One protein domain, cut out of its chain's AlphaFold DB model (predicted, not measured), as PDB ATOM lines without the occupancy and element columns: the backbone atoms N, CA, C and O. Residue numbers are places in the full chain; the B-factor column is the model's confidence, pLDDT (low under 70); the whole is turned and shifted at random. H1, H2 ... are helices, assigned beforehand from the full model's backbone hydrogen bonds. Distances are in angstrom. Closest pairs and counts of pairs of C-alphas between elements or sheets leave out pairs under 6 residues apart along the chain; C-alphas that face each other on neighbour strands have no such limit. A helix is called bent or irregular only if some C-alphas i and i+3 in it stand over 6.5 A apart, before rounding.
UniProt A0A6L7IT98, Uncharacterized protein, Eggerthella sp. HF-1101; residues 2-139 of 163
ATOM      1  N   GLU A   2      27.618  97.895  51.178       77.69
ATOM      2  CA  GLU A   2      26.182  97.669  50.909       77.69
ATOM      3  C   GLU A   2      25.757  97.992  49.475       77.69
ATOM      4  O   GLU A   2      25.250  97.112  48.808       77.69
ATOM      5  N   ILE A   3      26.063  99.181  48.936       81.50
ATOM      6  CA  ILE A   3      25.683  99.516  47.546       81.50
ATOM      7  C   ILE A   3      26.191  98.468  46.545       81.50
ATOM      8  O   ILE A   3      25.435  97.991  45.712       81.50
ATOM      9  N   ALA A   4      27.464  98.077  46.642       81.12
ATOM     10  CA  ALA A   4      28.043  97.087  45.737       81.12
ATOM     11  C   ALA A   4      27.450  95.684  45.954       81.12
ATOM     12  O   ALA A   4      27.300  94.932  44.996       81.12
ATOM     13  N   TYR A   5      27.121  95.348  47.203       80.94
ATOM     14  CA  TYR A   5      26.443  94.110  47.567       80.94
ATOM     15  C   TYR A   5      25.024  94.066  46.988       80.94
ATOM     16  O   TYR A   5      24.717  93.156  46.226       80.94
ATOM     17  N   CYS A   6      24.201  95.082  47.251       81.75
ATOM     18  CA  CYS A   6      22.850  95.195  46.712       81.75
ATOM     19  C   CYS A   6      22.859  95.219  45.184       81.75
ATOM     20  O   CYS A   6      22.104  94.477  44.580       81.75
ATOM     21  N   SER A   7      23.760  95.961  44.533       84.69
ATOM     22  CA  SER A   7      23.872  95.926  43.066       84.69
ATOM     23  C   SER A   7      24.206  94.538  42.512       84.69
ATOM     24  O   SER A   7      23.781  94.203  41.412       84.69
ATOM     25  N   PHE A   8      24.987  93.730  43.234       83.56
ATOM     26  CA  PHE A   8      25.260  92.350  42.832       83.56
ATOM     27  C   PHE A   8      24.043  91.448  43.055       83.56
ATOM     28  O   PHE A   8      23.716  90.642  42.189       83.56
ATOM     29  N   MET A   9      23.369  91.596  44.195       81.44
ATOM     30  CA  MET A   9      22.200  90.794  44.553       81.44
ATOM     31  C   MET A   9      20.967  91.113  43.710       81.44
ATOM     32  O   MET A   9      20.173  90.222  43.428       81.44
ATOM     33  N   ASP A  10      20.845  92.348  43.239       83.62
ATOM     34  CA  ASP A  10      19.775  92.787  42.347       83.62
ATOM     35  C   ASP A  10      19.769  92.007  41.017       83.62
ATOM     36  O   ASP A  10      18.715  91.708  40.464       83.62
ATOM     37  N   LEU A  11      20.934  91.513  40.563       84.25
ATOM     38  CA  LEU A  11      21.025  90.599  39.410       84.25
ATOM     39  C   LEU A  11      20.219  89.303  39.595       84.25
ATOM     40  O   LEU A  11      19.924  88.618  38.614       84.25
ATOM     41  N   PHE A  12      19.900  88.953  40.839       82.12
ATOM     42  CA  PHE A  12      19.131  87.773  41.216       82.12
ATOM     43  C   PHE A  12      17.704  88.111  41.671       82.12
ATOM     44  O   PHE A  12      16.961  87.191  42.001       82.12
ATOM     45  N   GLY A  13      17.309  89.392  41.667       78.56
ATOM     46  CA  GLY A  13      15.958  89.837  42.023       78.56
ATOM     47  C   GLY A  13      15.577  89.587  43.485       78.56
ATOM     48  O   GLY A  13      14.409  89.351  43.770       78.56
ATOM     49  N   ILE A  14      16.561  89.574  44.392       78.00
ATOM     50  CA  ILE A  14      16.360  89.281  45.825       78.00
ATOM     51  C   ILE A  14      16.521  90.499  46.740       78.00
ATOM     52  O   ILE A  14      16.429  90.369  47.960       78.00
ATOM     53  N   VAL A  15      16.825  91.665  46.170       72.44
ATOM     54  CA  VAL A  15      16.962  92.915  46.920       72.44
ATOM     55  C   VAL A  15      15.604  93.586  46.976       72.44
ATOM     56  O   VAL A  15      14.934  93.696  45.957       72.44
ATOM     57  N   ASP A  16      15.217  94.035  48.164       73.44
ATOM     58  CA  ASP A  16      14.039  94.876  48.331       73.44
ATOM     59  C   ASP A  16      14.229  96.213  47.591       73.44
ATOM     60  O   ASP A  16      15.240  96.903  47.789       73.44
ATOM     61  N   ASP A  17      13.254  96.579  46.755       73.62
ATOM     62  CA  ASP A  17      13.232  97.833  45.994       73.62
ATOM     63  C   ASP A  17      13.325  99.054  46.930       73.62
ATOM     64  O   ASP A  17      13.953 100.061  46.588       73.62
ATOM     65  N   ASP A  18      12.782  98.932  48.147       75.69
ATOM     66  CA  ASP A  18      12.788  99.971  49.181       75.69
ATOM     67  C   ASP A  18      13.999  99.877  50.133       75.69
ATOM     68  O   ASP A  18      14.020 100.481  51.212       75.69
ATOM     69  N   SER A  19      15.052  99.146  49.744       73.38
ATOM     70  CA  SER A  19      16.255  99.003  50.563       73.38
ATOM     71  C   SER A  19      16.835 100.360  50.980       73.38
ATOM     72  O   SER A  19      17.121 101.246  50.165       73.38
ATOM     73  N   LEU A  20      17.106 100.491  52.284       78.56
ATOM     74  CA  LEU A  20      17.665 101.698  52.907       78.56
ATOM     75  C   LEU A  20      18.990 102.147  52.282       78.56
ATOM     76  O   LEU A  20      19.377 103.306  52.427       78.56
ATOM     77  N   VAL A  21      19.677 101.254  51.566       77.56
ATOM     78  CA  VAL A  21      20.918 101.571  50.858       77.56
ATOM     79  C   VAL A  21      20.728 102.663  49.797       77.56
ATOM     80  O   VAL A  21      21.656 103.434  49.543       77.56
ATOM     81  N   TRP A  22      19.535 102.748  49.199       80.69
ATOM     82  CA  TRP A  22      19.213 103.709  48.143       80.69
ATOM     83  C   TRP A  22      18.655 105.019  48.703       80.69
ATOM     84  O   TRP A  22      18.897 106.085  48.136       80.69
ATOM     85  N   GLY A  23      17.936 104.945  49.826       79.81
ATOM     86  CA  GLY A  23      17.290 106.093  50.461       79.81
ATOM     87  C   GLY A  23      18.181 106.871  51.432       79.81
ATOM     88  O   GLY A  23      17.963 108.067  51.630       79.81
ATOM     89  N   ASP A  24      19.190 106.227  52.030       82.81
ATOM     90  CA  ASP A  24      20.015 106.844  53.069       82.81
ATOM     91  C   ASP A  24      21.506 106.465  52.968       82.81
ATOM     92  O   ASP A  24      21.944 105.442  53.506       82.81
ATOM     93  N   PRO A  25      22.347 107.330  52.367       76.44
ATOM     94  CA  PRO A  25      23.776 107.059  52.216       76.44
ATOM     95  C   PRO A  25      24.539 107.030  53.551       76.44
ATOM     96  O   PRO A  25      25.693 106.602  53.583       76.44
ATOM     97  N   PHE A  26      23.926 107.496  54.645       82.62
ATOM     98  CA  PHE A  26      24.522 107.523  55.977       82.62
ATOM     99  C   PHE A  26      23.937 106.469  56.921       82.62
ATOM    100  O   PHE A  26      24.241 106.504  58.115       82.62
ATOM    101  N   TYR A  27      23.119 105.535  56.430       83.94
ATOM    102  CA  TYR A  27      22.582 104.488  57.290       83.94
ATOM    103  C   TYR A  27      23.711 103.569  57.806       83.94
ATOM    104  O   TYR A  27      24.481 103.015  57.010       83.94
ATOM    105  N   PRO A  28      23.870 103.401  59.134       83.12
ATOM    106  CA  PRO A  28      24.978 102.645  59.699       83.12
ATOM    107  C   PRO A  28      24.666 101.144  59.686       83.12
ATOM    108  O   PRO A  28      24.265 100.566  60.695       83.12
ATOM    109  N   PHE A  29      24.891 100.492  58.543       83.69
ATOM    110  CA  PHE A  29      24.780  99.037  58.397       83.69
ATOM    111  C   PHE A  29      25.805  98.307  59.288       83.69
ATOM    112  O   PHE A  29      26.944  98.040  58.890       83.69
ATOM    113  N   LEU A  30      25.396  97.985  60.522       83.75
ATOM    114  CA  LEU A  30      26.260  97.431  61.577       83.75
ATOM    115  C   LEU A  30      26.913  96.096  61.190       83.75
ATOM    116  O   LEU A  30      28.022  95.797  61.640       83.75
ATOM    117  N   VAL A  31      26.250  95.319  60.328       82.12
ATOM    118  CA  VAL A  31      26.705  93.999  59.870       82.12
ATOM    119  C   VAL A  31      28.109  94.037  59.259       82.12
ATOM    120  O   VAL A  31      28.922  93.151  59.525       82.12
ATOM    121  N   TYR A  32      28.468  95.104  58.539       83.25
ATOM    122  CA  TYR A  32      29.816  95.241  57.976       83.25
ATOM    123  C   TYR A  32      30.875  95.521  59.030       83.25
ATOM    124  O   TYR A  32      32.001  95.040  58.903       83.25
ATOM    125  N   GLY A  33      30.528  96.266  60.082       87.00
ATOM    126  CA  GLY A  33      31.413  96.473  61.225       87.00
ATOM    127  C   GLY A  33      31.733  95.148  61.917       87.00
ATOM    128  O   GLY A  33      32.901  94.848  62.173       87.00
ATOM    129  N   VAL A  34      30.709  94.315  62.132       88.00
ATOM    130  CA  VAL A  34      30.872  92.952  62.661       88.00
ATOM    131  C   VAL A  34      31.734  92.104  61.723       88.00
ATOM    132  O   VAL A  34      32.693  91.481  62.176       88.00
ATOM    133  N   GLY A  35      31.466  92.128  60.414       89.50
ATOM    134  CA  GLY A  35      32.255  91.398  59.417       89.50
ATOM    135  C   GLY A  35      33.736  91.794  59.417       89.50
ATOM    136  O   GLY A  35      34.615  90.929  59.414       89.50
ATOM    137  N   VAL A  36      34.038  93.093  59.503       90.19
ATOM    138  CA  VAL A  36      35.415  93.602  59.613       90.19
ATOM    139  C   VAL A  36      36.074  93.149  60.917       90.19
ATOM    140  O   VAL A  36      37.237  92.737  60.897       90.19
ATOM    141  N   ALA A  37      35.351  93.173  62.039       92.38
ATOM    142  CA  ALA A  37      35.862  92.691  63.320       92.38
ATOM    143  C   ALA A  37      36.191  91.190  63.269       92.38
ATOM    144  O   ALA A  37      37.280  90.791  63.680       92.38
ATOM    145  N   VAL A  38      35.312  90.366  62.688       93.75
ATOM    146  CA  VAL A  38      35.568  88.934  62.452       93.75
ATOM    147  C   VAL A  38      36.809  88.745  61.581       93.75
ATOM    148  O   VAL A  38      37.680  87.930  61.905       93.75
ATOM    149  N   CYS A  39      36.953  89.539  60.518       93.56
ATOM    150  CA  CYS A  39      38.136  89.485  59.671       93.56
ATOM    151  C   CYS A  39      39.421  89.788  60.454       93.56
ATOM    152  O   CYS A  39      40.374  89.015  60.385       93.56
ATOM    153  N   ALA A  40      39.456  90.887  61.208       92.12
ATOM    154  CA  ALA A  40      40.650  91.322  61.929       92.12
ATOM    155  C   ALA A  40      41.003  90.407  63.116       92.12
ATOM    156  O   ALA A  40      42.172  90.081  63.317       92.12
ATOM    157  N   ILE A  41      40.005  89.973  63.892       94.75
ATOM    158  CA  ILE A  41      40.209  89.233  65.147       94.75
ATOM    159  C   ILE A  41      40.380  87.731  64.899       94.75
ATOM    160  O   ILE A  41      41.180  87.089  65.577       94.75
ATOM    161  N   ALA A  42      39.648  87.152  63.943       95.06
ATOM    162  CA  ALA A  42      39.658  85.708  63.703       95.06
ATOM    163  C   ALA A  42      40.406  85.330  62.419       95.06
ATOM    164  O   ALA A  42      41.306  84.483  62.452       95.06
ATOM    165  N   LEU A  43      40.062  85.955  61.289       96.06
ATOM    166  CA  LEU A  43      40.569  85.512  59.989       96.06
ATOM    167  C   LEU A  43      42.028  85.919  59.748       96.06
ATOM    168  O   LEU A  43      42.810  85.102  59.271       96.06
ATOM    169  N   VAL A  44      42.454  87.124  60.124       95.94
ATOM    170  CA  VAL A  44      43.864  87.530  59.984       95.94
ATOM    171  C   VAL A  44      44.796  86.585  60.765       95.94
ATOM    172  O   VAL A  44      45.708  86.030  60.146       95.94
ATOM    173  N   PRO A  45      44.556  86.270  62.055       95.50
ATOM    174  CA  PRO A  45      45.351  85.261  62.759       95.50
ATOM    175  C   PRO A  45      45.262  83.861  62.143       95.50
ATOM    176  O   PRO A  45      46.251  83.125  62.133       95.50
ATOM    177  N   LEU A  46      44.094  83.467  61.621       96.12
ATOM    178  CA  LEU A  46      43.930  82.190  60.925       96.12
ATOM    179  C   LEU A  46      44.819  82.112  59.680       96.12
ATOM    180  O   LEU A  46      45.493  81.100  59.484       96.12
ATOM    181  N   LYS A  47      44.858  83.171  58.866       95.94
ATOM    182  CA  LYS A  47      45.725  83.270  57.687       95.94
ATOM    183  C   LYS A  47      47.187  83.027  58.066       95.94
ATOM    184  O   LYS A  47      47.823  82.160  57.471       95.94
ATOM    185  N   GLU A  48      47.694  83.721  59.085       94.62
ATOM    186  CA  GLU A  48      49.082  83.561  59.545       94.62
ATOM    187  C   GLU A  48      49.364  82.125  60.023       94.62
ATOM    188  O   GLU A  48      50.375  81.520  59.662       94.62
ATOM    189  N   ARG A  49      48.428  81.508  60.759       95.38
ATOM    190  CA  ARG A  49      48.543  80.101  61.193       95.38
ATOM    191  C   ARG A  49      48.560  79.119  60.021       95.38
ATOM    192  O   ARG A  49      49.272  78.117  60.081       95.38
ATOM    193  N   LEU A  50      47.767  79.363  58.979       95.19
ATOM    194  CA  LEU A  50      47.726  78.511  57.789       95.19
ATOM    195  C   LEU A  50      49.012  78.633  56.969       95.19
ATOM    196  O   LEU A  50      49.553  77.606  56.560       95.19
ATOM    197  N   LEU A  51      49.532  79.852  56.798       94.81
ATOM    198  CA  LEU A  51      50.817  80.096  56.139       94.81
ATOM    199  C   LEU A  51      51.980  79.443  56.894       94.81
ATOM    200  O   LEU A  51      52.848  78.846  56.269       94.81
ATOM    201  N   ALA A  52      51.962  79.463  58.230       94.25
ATOM    202  CA  ALA A  52      52.986  78.804  59.039       94.25
ATOM    203  C   ALA A  52      52.941  77.264  58.954       94.25
ATOM    204  O   ALA A  52      53.965  76.599  59.101       94.25
ATOM    205  N   ARG A  53      51.757  76.670  58.743       92.69
ATOM    206  CA  ARG A  53      51.569  75.205  58.720       92.69
ATOM    207  C   ARG A  53      51.708  74.583  57.334       92.69
ATOM    208  O   ARG A  53      52.020  73.396  57.229       92.69
ATOM    209  N   ARG A  54      51.398  75.321  56.269       86.19
ATOM    210  CA  ARG A  54      51.360  74.789  54.900       86.19
ATOM    211  C   ARG A  54      52.629  75.162  54.148       86.19
ATOM    212  O   ARG A  54      53.034  76.312  54.128       86.19
ATOM    213  N   ARG A  55      53.210  74.189  53.439       80.31
ATOM    214  CA  ARG A  55      54.363  74.427  52.552       80.31
ATOM    215  C   ARG A  55      54.013  75.236  51.298       80.31
ATOM    216  O   ARG A  55      54.903  75.817  50.695       80.31
ATOM    217  N   SER A  56      52.741  75.243  50.892       93.69
ATOM    218  CA  SER A  56      52.261  75.944  49.698       93.69
ATOM    219  C   SER A  56      51.296  77.062  50.076       93.69
ATOM    220  O   SER A  56      50.257  76.810  50.694       93.69
ATOM    221  N   THR A  57      51.613  78.278  49.631       92.38
ATOM    222  CA  THR A  57      50.758  79.464  49.764       92.38
ATOM    223  C   THR A  57      49.412  79.265  49.075       92.38
ATOM    224  O   THR A  57      48.391  79.675  49.616       92.38
ATOM    225  N   ALA A  58      49.378  78.575  47.929       93.94
ATOM    226  CA  ALA A  58      48.134  78.285  47.216       93.94
ATOM    227  C   ALA A  58      47.219  77.353  48.025       93.94
ATOM    228  O   ALA A  58      46.018  77.592  48.127       93.94
ATOM    229  N   CYS A  59      47.783  76.329  48.676       94.12
ATOM    230  CA  CYS A  59      47.007  75.456  49.559       94.12
ATOM    231  C   CYS A  59      46.510  76.200  50.807       94.12
ATOM    232  O   CYS A  59      45.382  75.970  51.238       94.12
ATOM    233  N   ALA A  60      47.326  77.092  51.381       95.44
ATOM    234  CA  ALA A  60      46.905  77.939  52.498       95.44
ATOM    235  C   ALA A  60      45.765  78.883  52.089       95.44
ATOM    236  O   ALA A  60      44.790  78.999  52.823       95.44
ATOM    237  N   ALA A  61      45.862  79.497  50.907       95.94
ATOM    238  CA  ALA A  61      44.850  80.376  50.334       95.94
ATOM    239  C   ALA A  61      43.526  79.645  50.075       95.94
ATOM    240  O   ALA A  61      42.483  80.101  50.533       95.94
ATOM    241  N   ALA A  62      43.565  78.480  49.422       96.50
ATOM    242  CA  ALA A  62      42.370  77.678  49.170       96.50
ATOM    243  C   ALA A  62      41.702  77.224  50.477       96.50
ATOM    244  O   ALA A  62      40.493  77.364  50.643       96.50
ATOM    245  N   GLN A  63      42.488  76.735  51.444       96.88
ATOM    246  CA  GLN A  63      41.957  76.335  52.747       96.88
ATOM    247  C   GLN A  63      41.368  77.528  53.514       96.88
ATOM    248  O   GLN A  63      40.311  77.402  54.126       96.88
ATOM    249  N   PHE A  64      42.042  78.677  53.478       97.75
ATOM    250  CA  PHE A  64      41.561  79.908  54.088       97.75
ATOM    251  C   PHE A  64      40.220  80.342  53.487       97.75
ATOM    252  O   PHE A  64      39.290  80.640  54.235       97.75
ATOM    253  N   PHE A  65      40.111  80.340  52.157       97.81
ATOM    254  CA  PHE A  65      38.891  80.714  51.450       97.81
ATOM    255  C   PHE A  65      37.721  79.813  51.850       97.81
ATOM    256  O   PHE A  65      36.700  80.321  52.291       97.81
ATOM    257  N   LEU A  66      37.896  78.487  51.818       98.00
ATOM    258  CA  LEU A  66      36.839  77.542  52.202       98.00
ATOM    259  C   LEU A  66      36.371  77.725  53.652       98.00
ATOM    260  O   LEU A  66      35.173  77.689  53.920       98.00
ATOM    261  N   ILE A  67      37.299  77.948  54.591       97.50
ATOM    262  CA  ILE A  67      36.936  78.235  55.987       97.50
ATOM    263  C   ILE A  67      36.156  79.549  56.069       97.50
ATOM    264  O   ILE A  67      35.166  79.625  56.786       97.50
ATOM    265  N   THR A  68      36.586  80.568  55.329       97.00
ATOM    266  CA  THR A  68      35.947  81.886  55.335       97.00
ATOM    267  C   THR A  68      34.531  81.828  54.770       97.00
ATOM    268  O   THR A  68      33.630  82.377  55.387       97.00
ATOM    269  N   VAL A  69      34.312  81.099  53.673       97.62
ATOM    270  CA  VAL A  69      32.970  80.835  53.122       97.62
ATOM    271  C   VAL A  69      32.088  80.155  54.167       97.62
ATOM    272  O   VAL A  69      30.956  80.570  54.379       97.62
ATOM    273  N   GLY A  70      32.618  79.162  54.890       97.31
ATOM    274  CA  GLY A  70      31.888  78.528  55.991       97.31
ATOM    275  C   GLY A  70      31.546  79.495  57.132       97.31
ATOM    276  O   GLY A  70      30.462  79.409  57.700       97.31
ATOM    277  N   VAL A  71      32.441  80.431  57.462       95.56
ATOM    278  CA  VAL A  71      32.175  81.481  58.461       95.56
ATOM    279  C   VAL A  71      31.082  82.435  57.976       95.56
ATOM    280  O   VAL A  71      30.180  82.731  58.755       95.56
ATOM    281  N   CYS A  72      31.133  82.876  56.714       94.81
ATOM    282  CA  CYS A  72      30.089  83.701  56.101       94.81
ATOM    283  C   CYS A  72      28.731  82.998  56.164       94.81
ATOM    284  O   CYS A  72      27.810  83.560  56.748       94.81
ATOM    285  N   LEU A  73      28.669  81.732  55.739       96.00
ATOM    286  CA  LEU A  73      27.442  80.933  55.744       96.00
ATOM    287  C   LEU A  73      26.846  80.812  57.148       96.00
ATOM    288  O   LEU A  73      25.646  80.976  57.344       96.00
ATOM    289  N   VAL A  74      27.681  80.527  58.154       95.56
ATOM    290  CA  VAL A  74      27.226  80.422  59.549       95.56
ATOM    291  C   VAL A  74      26.705  81.763  60.060       95.56
ATOM    292  O   VAL A  74      25.700  81.791  60.769       95.56
ATOM    293  N   MET A  75      27.370  82.867  59.721       93.12
ATOM    294  CA  MET A  75      26.939  84.203  60.128       93.12
ATOM    295  C   MET A  75      25.640  84.623  59.437       93.12
ATOM    296  O   MET A  75      24.734  85.091  60.122       93.12
ATOM    297  N   GLU A  76      25.538  84.446  58.118       92.81
ATOM    298  CA  GLU A  76      24.326  84.731  57.344       92.81
ATOM    299  C   GLU A  76      23.153  83.914  57.888       92.81
ATOM    300  O   GLU A  76      22.108  84.473  58.217       92.81
ATOM    301  N   LEU A  77      23.361  82.612  58.107       94.69
ATOM    302  CA  LEU A  77      22.338  81.735  58.661       94.69
ATOM    303  C   LEU A  77      21.915  82.162  60.071       94.69
ATOM    304  O   LEU A  77      20.724  82.206  60.363       94.69
ATOM    305  N   ALA A  78      22.867  82.491  60.949       93.25
ATOM    306  CA  ALA A  78      22.556  82.947  62.301       93.25
ATOM    307  C   ALA A  78      21.740  84.248  62.286       93.25
ATOM    308  O   ALA A  78      20.751  84.355  63.008       93.25
ATOM    309  N   MET A  79      22.109  85.213  61.440       90.00
ATOM    310  CA  MET A  79      21.366  86.466  61.297       90.00
ATOM    311  C   MET A  79      19.974  86.239  60.708       90.00
ATOM    312  O   MET A  79      19.007  86.777  61.239       90.00
ATOM    313  N   GLY A  80      19.849  85.402  59.676       90.44
ATOM    314  CA  GLY A  80      18.556  85.056  59.091       90.44
ATOM    315  C   GLY A  80      17.626  84.373  60.100       90.44
ATOM    316  O   GLY A  80      16.470  84.760  60.272       90.44
ATOM    317  N   LEU A  81      18.159  83.430  60.883       92.19
ATOM    318  CA  LEU A  81      17.399  82.761  61.940       92.19
ATOM    319  C   LEU A  81      16.966  83.706  63.075       92.19
ATOM    320  O   LEU A  81      15.939  83.471  63.706       92.19
ATOM    321  N   MET A  82      17.725  84.771  63.336       90.25
ATOM    322  CA  MET A  82      17.408  85.746  64.385       90.25
ATOM    323  C   MET A  82      16.470  86.866  63.919       90.25
ATOM    324  O   MET A  82      15.667  87.340  64.720       90.25
ATOM    325  N   LEU A  83      16.601  87.321  62.670       87.50
ATOM    326  CA  LEU A  83      16.033  88.594  62.207       87.50
ATOM    327  C   LEU A  83      15.106  88.459  60.994       87.50
ATOM    328  O   LEU A  83      14.302  89.353  60.752       87.50
ATOM    329  N   ASN A  84      15.195  87.359  60.247       89.31
ATOM    330  CA  ASN A  84      14.485  87.156  58.988       89.31
ATOM    331  C   ASN A  84      13.530  85.953  59.086       89.31
ATOM    332  O   ASN A  84      13.563  85.039  58.269       89.31
ATOM    333  N   GLN A  85      12.722  85.880  60.146       91.25
ATOM    334  CA  GLN A  85      11.729  84.807  60.282       91.25
ATOM    335  C   GLN A  85      10.486  85.109  59.435       91.25
ATOM    336  O   GLN A  85      10.001  86.242  59.481       91.25
ATOM    337  N   PRO A  86       9.951  84.123  58.693       89.81
ATOM    338  CA  PRO A  86       8.791  84.342  57.845       89.81
ATOM    339  C   PRO A  86       7.531  84.604  58.678       89.81
ATOM    340  O   PRO A  86       7.359  84.068  59.777       89.81
ATOM    341  N   ASN A  87       6.629  85.421  58.137       89.81
ATOM    342  CA  ASN A  87       5.317  85.667  58.729       89.81
ATOM    343  C   ASN A  87       4.374  84.449  58.547       89.81
ATOM    344  O   ASN A  87       4.745  83.420  57.982       89.81
ATOM    345  N   LEU A  88       3.122  84.551  59.011       90.69
ATOM    346  CA  LEU A  88       2.128  83.471  58.856       90.69
ATOM    347  C   LEU A  88       1.798  83.135  57.390       90.69
ATOM    348  O   LEU A  88       1.317  82.035  57.123       90.69
ATOM    349  N   ALA A  89       2.039  84.061  56.459       90.69
ATOM    350  CA  ALA A  89       1.881  83.854  55.022       90.69
ATOM    351  C   ALA A  89       3.134  83.239  54.363       90.69
ATOM    352  O   ALA A  89       3.094  82.910  53.181       90.69
ATOM    353  N   GLY A  90       4.218  83.036  55.120       86.06
ATOM    354  CA  GLY A  90       5.486  82.517  54.612       86.06
ATOM    355  C   GLY A  90       6.404  83.582  54.010       86.06
ATOM    356  O   GLY A  90       7.434  83.222  53.450       86.06
ATOM    357  N   GLU A  91       6.063  84.867  54.123       87.00
ATOM    358  CA  GLU A  91       6.845  85.964  53.546       87.00
ATOM    359  C   GLU A  91       7.956  86.394  54.504       87.00
ATOM    360  O   GLU A  91       7.722  86.622  55.699       87.00
ATOM    361  N   TYR A  92       9.167  86.506  53.966       85.06
ATOM    362  CA  TYR A  92      10.343  86.946  54.701       85.06
ATOM    363  C   TYR A  92      10.402  88.477  54.791       85.06
ATOM    364  O   TYR A  92      10.129  89.150  53.800       85.06
ATOM    365  N   PRO A  93      10.772  89.045  55.952       82.50
ATOM    366  CA  PRO A  93      10.765  90.491  56.148       82.50
ATOM    367  C   PRO A  93      11.958  91.233  55.527       82.50
ATOM    368  O   PRO A  93      11.856  92.443  55.357       82.50
ATOM    369  N   LEU A  94      13.091  90.570  55.262       81.06
ATOM    370  CA  LEU A  94      14.321  91.233  54.795       81.06
ATOM    371  C   LEU A  94      14.821  90.706  53.444       81.06
ATOM    372  O   LEU A  94      15.221  91.494  52.595       81.06
ATOM    373  N   TRP A  95      14.851  89.386  53.253       85.38
ATOM    374  CA  TRP A  95      15.238  88.750  51.987       85.38
ATOM    375  C   TRP A  95      14.644  87.344  51.888       85.38
ATOM    376  O   TRP A  95      14.464  86.681  52.910       85.38
ATOM    377  N   ASP A  96      14.392  86.853  50.674       87.44
ATOM    378  CA  ASP A  96      13.900  85.490  50.442       87.44
ATOM    379  C   ASP A  96      14.873  84.685  49.569       87.44
ATOM    380  O   ASP A  96      14.963  84.866  48.355       87.44
ATOM    381  N   ASN A  97      15.588  83.751  50.205       89.50
ATOM    382  CA  ASN A  97      16.512  82.843  49.523       89.50
ATOM    383  C   ASN A  97      15.873  81.482  49.190       89.50
ATOM    384  O   ASN A  97      16.546  80.609  48.640       89.50
ATOM    385  N   SER A  98      14.602  81.245  49.533       87.81
ATOM    386  CA  SER A  98      13.975  79.914  49.485       87.81
ATOM    387  C   SER A  98      13.908  79.316  48.076       87.81
ATOM    388  O   SER A  98      14.080  78.105  47.907       87.81
ATOM    389  N   ALA A  99      13.731  80.164  47.061       88.69
ATOM    390  CA  ALA A  99      13.689  79.771  45.655       88.69
ATOM    391  C   ALA A  99      15.081  79.618  45.010       88.69
ATOM    392  O   ALA A  99      15.193  79.086  43.903       88.69
ATOM    393  N   LEU A 100      16.150  80.070  45.678       89.81
ATOM    394  CA  LEU A 100      17.498  80.058  45.116       89.81
ATOM    395  C   LEU A 100      18.161  78.678  45.243       89.81
ATOM    396  O   LEU A 100      18.018  77.992  46.261       89.81
ATOM    397  N   PRO A 101      18.950  78.249  44.242       92.31
ATOM    398  CA  PRO A 101      19.711  77.013  44.341       92.31
ATOM    399  C   PRO A 101      20.799  77.137  45.412       92.31
ATOM    400  O   PRO A 101      21.408  78.193  45.572       92.31
ATOM    401  N   PHE A 102      21.087  76.032  46.104       94.38
ATOM    402  CA  PHE A 102      22.072  75.986  47.195       94.38
ATOM    403  C   PHE A 102      21.760  76.937  48.361       94.38
ATOM    404  O   PHE A 102      22.673  77.354  49.079       94.38
ATOM    405  N   ASN A 103      20.485  77.282  48.559       94.94
ATOM    406  CA  ASN A 103      20.060  77.923  49.792       94.94
ATOM    407  C   ASN A 103      20.173  76.951  50.975       94.94
ATOM    408  O   ASN A 103      20.077  75.729  50.824       94.94
ATOM    409  N   VAL A 104      20.366  77.512  52.163       95.06
ATOM    410  CA  VAL A 104      20.380  76.781  53.424       95.06
ATOM    411  C   VAL A 104      19.249  77.320  54.289       95.06
ATOM    412  O   VAL A 104      19.281  78.466  54.738       95.06
ATOM    413  N   LEU A 105      18.243  76.468  54.509       92.88
ATOM    414  CA  LEU A 105      17.045  76.757  55.306       92.88
ATOM    415  C   LEU A 105      16.246  77.983  54.825       92.88
ATOM    416  O   LEU A 105      15.542  78.589  55.624       92.88
ATOM    417  N   GLY A 106      16.372  78.375  53.551       89.25
ATOM    418  CA  GLY A 106      15.775  79.608  53.022       89.25
ATOM    419  C   GLY A 106      16.352  80.903  53.608       89.25
ATOM    420  O   GLY A 106      15.871  81.979  53.278       89.25
ATOM    421  N   GLN A 107      17.383  80.809  54.453       92.19
ATOM    422  CA  GLN A 107      17.957  81.933  55.193       92.19
ATOM    423  C   GLN A 107      19.294  82.375  54.614       92.19
ATOM    424  O   GLN A 107      19.510  83.563  54.415       92.19
ATOM    425  N   ALA A 108      20.175  81.423  54.314       93.44
ATOM    426  CA  ALA A 108      21.498  81.699  53.769       93.44
ATOM    427  C   ALA A 108      21.627  81.188  52.335       93.44
ATOM    428  O   ALA A 108      20.898  80.275  51.930       93.44
ATOM    429  N   TRP A 109      22.556  81.752  51.570       94.69
ATOM    430  CA  TRP A 109      22.762  81.389  50.178       94.69
ATOM    431  C   TRP A 109      24.241  81.230  49.841       94.69
ATOM    432  O   TRP A 109      25.001  82.189  49.793       94.69
ATOM    433  N   LEU A 110      24.642  80.011  49.470       95.50
ATOM    434  CA  LEU A 110      26.056  79.683  49.264       95.50
ATOM    435  C   LEU A 110      26.771  80.585  48.240       95.50
ATOM    436  O   LEU A 110      27.967  80.840  48.369       95.50
ATOM    437  N   VAL A 111      26.075  81.060  47.202       93.00
ATOM    438  CA  VAL A 111      26.676  81.966  46.204       93.00
ATOM    439  C   VAL A 111      27.018  83.318  46.831       93.00
ATOM    440  O   VAL A 111      28.085  83.865  46.538       93.00
ATOM    441  N   ASN A 112      26.169  83.811  47.736       91.56
ATOM    442  CA  ASN A 112      26.464  84.983  48.548       91.56
ATOM    443  C   ASN A 112      27.730  84.761  49.381       91.56
ATOM    444  O   ASN A 112      28.684  85.538  49.317       91.56
ATOM    445  N   ASP A 113      27.788  83.640  50.094       94.81
ATOM    446  CA  ASP A 113      28.912  83.321  50.972       94.81
ATOM    447  C   ASP A 113      30.234  83.153  50.225       94.81
ATOM    448  O   ASP A 113      31.298  83.474  50.756       94.81
ATOM    449  N   LEU A 114      30.191  82.683  48.975       95.31
ATOM    450  CA  LEU A 114      31.355  82.648  48.092       95.31
ATOM    451  C   LEU A 114      31.857  84.061  47.771       95.31
ATOM    452  O   LEU A 114      33.066  84.311  47.835       95.31
ATOM    453  N   ALA A 115      30.950  84.992  47.459       92.69
ATOM    454  CA  ALA A 115      31.293  86.385  47.185       92.69
ATOM    455  C   ALA A 115      31.825  87.093  48.442       92.69
ATOM    456  O   ALA A 115      32.908  87.686  48.412       92.69
ATOM    457  N   LEU A 116      31.125  86.969  49.573       92.31
ATOM    458  CA  LEU A 116      31.556  87.513  50.861       92.31
ATOM    459  C   LEU A 116      32.884  86.900  51.314       92.31
ATOM    460  O   LEU A 116      33.776  87.621  51.766       92.31
ATOM    461  N   GLY A 117      33.068  85.596  51.111       95.31
ATOM    462  CA  GLY A 117      34.317  84.901  51.390       95.31
ATOM    463  C   GLY A 117      35.489  85.433  50.563       95.31
ATOM    464  O   GLY A 117      36.597  85.591  51.083       95.31
ATOM    465  N   ALA A 118      35.251  85.785  49.296       95.12
ATOM    466  CA  ALA A 118      36.264  86.384  48.430       95.12
ATOM    467  C   ALA A 118      36.633  87.799  48.897       95.12
ATOM    468  O   ALA A 118      37.819  88.136  48.963       95.12
ATOM    469  N   VAL A 119      35.646  88.607  49.294       93.62
ATOM    470  CA  VAL A 119      35.873  89.948  49.858       93.62
ATOM    471  C   VAL A 119      36.639  89.867  51.183       93.62
ATOM    472  O   VAL A 119      37.613  90.594  51.379       93.62
ATOM    473  N   ALA A 120      36.267  88.949  52.075       94.75
ATOM    474  CA  ALA A 120      36.957  88.729  53.343       94.75
ATOM    475  C   ALA A 120      38.399  88.233  53.140       94.75
ATOM    476  O   ALA A 120      39.317  88.666  53.844       94.75
ATOM    477  N   MET A 121      38.640  87.388  52.133       96.25
ATOM    478  CA  MET A 121      39.990  86.992  51.736       96.25
ATOM    479  C   MET A 121      40.802  88.167  51.198       96.25
ATOM    480  O   MET A 121      41.921  88.387  51.667       96.25
ATOM    481  N   LEU A 122      40.246  88.962  50.281       95.31
ATOM    482  CA  LEU A 122      40.882  90.190  49.800       95.31
ATOM    483  C   LEU A 122      41.248  91.110  50.974       95.31
ATOM    484  O   LEU A 122      42.365  91.633  51.034       95.31
ATOM    485  N   TYR A 123      40.341  91.248  51.941       94.50
ATOM    486  CA  TYR A 123      40.573  92.047  53.131       94.50
ATOM    487  C   TYR A 123      41.738  91.509  53.973       94.50
ATOM    488  O   TYR A 123      42.716  92.222  54.194       94.50
ATOM    489  N   ALA A 124      41.684  90.246  54.403       95.62
ATOM    490  CA  ALA A 124      42.674  89.668  55.314       95.62
ATOM    491  C   ALA A 124      44.074  89.511  54.688       95.62
ATOM    492  O   ALA A 124      45.094  89.583  55.389       95.62
ATOM    493  N   TRP A 125      44.141  89.279  53.375       95.94
ATOM    494  CA  TRP A 125      45.399  89.044  52.664       95.94
ATOM    495  C   TRP A 125      46.028  90.322  52.117       95.94
ATOM    496  O   TRP A 125      47.254  90.402  52.068       95.94
ATOM    497  N   THR A 126      45.219  91.316  51.740       95.50
ATOM    498  CA  THR A 126      45.707  92.505  51.026       95.50
ATOM    499  C   THR A 126      45.393  93.796  51.766       95.50
ATOM    500  O   THR A 126      46.317  94.532  52.115       95.50
ATOM    501  N   ILE A 127      44.114  94.074  52.037       94.88
ATOM    502  CA  ILE A 127      43.693  95.380  52.573       94.88
ATOM    503  C   ILE A 127      44.232  95.586  53.986       94.88
ATOM    504  O   ILE A 127      44.814  96.633  54.267       94.88
ATOM    505  N   TYR A 128      44.085  94.593  54.865       94.00
ATOM    506  CA  TYR A 128      44.506  94.702  56.257       94.00
ATOM    507  C   TYR A 128      46.028  94.896  56.382       94.00
ATOM    508  O   TYR A 128      46.435  95.908  56.955       94.00
ATOM    509  N   PRO A 129      46.896  94.053  55.777       94.44
ATOM    510  CA  PRO A 129      48.343  94.268  55.848       94.44
ATOM    511  C   PRO A 129      48.805  95.574  55.188       94.44
ATOM    512  O   PRO A 129      49.765  96.194  55.643       94.44
ATOM    513  N   ALA A 130      48.154  96.007  54.102       95.50
ATOM    514  CA  ALA A 130      48.461  97.294  53.477       95.50
ATOM    515  C   ALA A 130      48.098  98.464  54.402       95.50
ATOM    516  O   ALA A 130      48.904  99.377  54.582       95.50
ATOM    517  N   SER A 131      46.922  98.406  55.029       93.19
ATOM    518  CA  SER A 131      46.455  99.415  55.981       93.19
ATOM    519  C   SER A 131      47.368  99.489  57.199       93.19
ATOM    520  O   SER A 131      47.780 100.578  57.581       93.19
ATOM    521  N   GLU A 132      47.774  98.345  57.750       93.00
ATOM    522  CA  GLU A 132      48.723  98.278  58.865       93.00
ATOM    523  C   GLU A 132      50.062  98.944  58.509       93.00
ATOM    524  O   GLU A 132      50.550  99.791  59.255       93.00
ATOM    525  N   LYS A 133      50.623  98.654  57.326       94.31
ATOM    526  CA  LYS A 133      51.869  99.287  56.847       94.31
ATOM    527  C   LYS A 133      51.745 100.797  56.654       94.31
ATOM    528  O   LYS A 133      52.724 101.520  56.848       94.31
ATOM    529  N   LEU A 134      50.583 101.275  56.213       93.25
ATOM    530  CA  LEU A 134      50.319 102.704  56.049       93.25
ATOM    531  C   LEU A 134      50.182 103.389  57.409       93.25
ATOM    532  O   LEU A 134      50.831 104.405  57.653       93.25
ATOM    533  N   LEU A 135      49.391 102.801  58.306       92.31
ATOM    534  CA  LEU A 135      49.130 103.330  59.640       92.31
ATOM    535  C   LEU A 135      50.365 103.299  60.539       92.31
ATOM    536  O   LEU A 135      50.550 104.220  61.325       92.31
ATOM    537  N   ALA A 136      51.270 102.335  60.362       93.00
ATOM    538  CA  ALA A 136      52.536 102.277  61.095       93.00
ATOM    539  C   ALA A 136      53.427 103.523  60.900       93.00
ATOM    540  O   ALA A 136      54.331 103.764  61.696       93.00
ATOM    541  N   LYS A 137      53.183 104.328  59.855       94.25
ATOM    542  CA  LYS A 137      53.897 105.591  59.599       94.25
ATOM    543  C   LYS A 137      53.301 106.784  60.352       94.25
ATOM    544  O   LYS A 137      53.885 107.866  60.333       94.25
ATOM    545  N   VAL A 138      52.136 106.617  60.971       94.25
ATOM    546  CA  VAL A 138      51.399 107.689  61.640       94.25
ATOM    547  C   VAL A 138      51.755 107.703  63.131       94.25
ATOM    548  O   VAL A 138      51.743 106.657  63.778       94.25
ATOM    549  N   PRO A 139      52.050 108.875  63.726       95.88
ATOM    550  CA  PRO A 139      52.295 108.976  65.160       95.88
ATOM    551  C   PRO A 139      51.112 108.447  65.996       95.88
ATOM    552  O   PRO A 139      49.968 108.836  65.730       95.88
TER     553      PRO A 139
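AT A GLANCE: This is residues 2 to 139 of the 163 residues of an uncharacterized protein of Eggerthella sp. HF-1101 (UniProt A0A6L7IT98). A long helix, H4, and the bent helix H3 make a narrow V joined by a tight link, and H5a crosses H4 near its middle and reaches the bend of H3 with its last residues. The short helix H1 lies near H5a with the four-residue H2 packed on it, a long loop of residues 84 to 109 leads from H4 to H5a, and residues 132 to 139 stick out at the other end. The printed part has 138 residues with five named helices, H1 to H5 in order, and no named strand; its class is all helix. It is only just compact, close to loose, with a radius of gyration of the C-alphas of 17.1 A and spans of 52 by 36 by 26 A.

HOW THE PARTS SIT: Begin with H4, residues 57 to 83. H5, residues 110 to 135, was assigned as one helix by its hydrogen bonds but is bent, with C-alphas 125 and 128 6.8 A apart; its arms are H5a, residues 110 to 125, and H5b, residues 128 to 135, at a steep tilt of 36 degrees, only just past shallow. H4 touches H5a with residues 64 to 76 alone, closest at the C-alphas of Val 69 and Gly 117, 4.6 A apart; they run opposite ways at a steep tilt of 55 degrees. H3, residues 30 to 53, is also one helix by its hydrogen bonds but bent, with C-alphas 41 and 44 6.6 A apart, into H3a, residues 30 to 41, and H3b, residues 44 to 53. H3b and H4 are a helical hairpin at a shallow tilt of 34 degrees, only just short of steep; their closest C-alphas, Leu 50 and Ala 60, are 5.4 A apart. H3a touches H5a with residues 39 to 40 alone, closest at the C-alphas of Cys 39 and Ala 124, 6.3 A apart. Helix packing is mostly crossed, but only just. H1, residues 2 to 10, is near H5a and touches H2, residues 20 to 23, closest at the C-alphas of Ile 3 and Val 21, 6.2 A apart. In H1, H3a, H3b, H4, H5a and H5b every O i to N i+4 pair is within hydrogen-bond range; H2 is too short for one.

IN THESE COORDINATES: Find C-alpha 57 at (50.758, 79.464, 49.764); from there H4 runs 38.0 A to C-alpha 83 at (16.033, 88.594, 62.207). H5a measures 21.8 A, H3a 16.6 A and H3b 14.6 A. Look for H5b's last C-alpha, 135, at (49.130, 103.330, 59.640).

THE WHOLE: The C-alphas farthest apart, Ala 89 and Pro 139, are 57.2 A apart. The printed part has no cut, and the link from H4 to H5 is long, 26 residues. Mean pLDDT of the printed part is 90.0, and no printed residue is under 70.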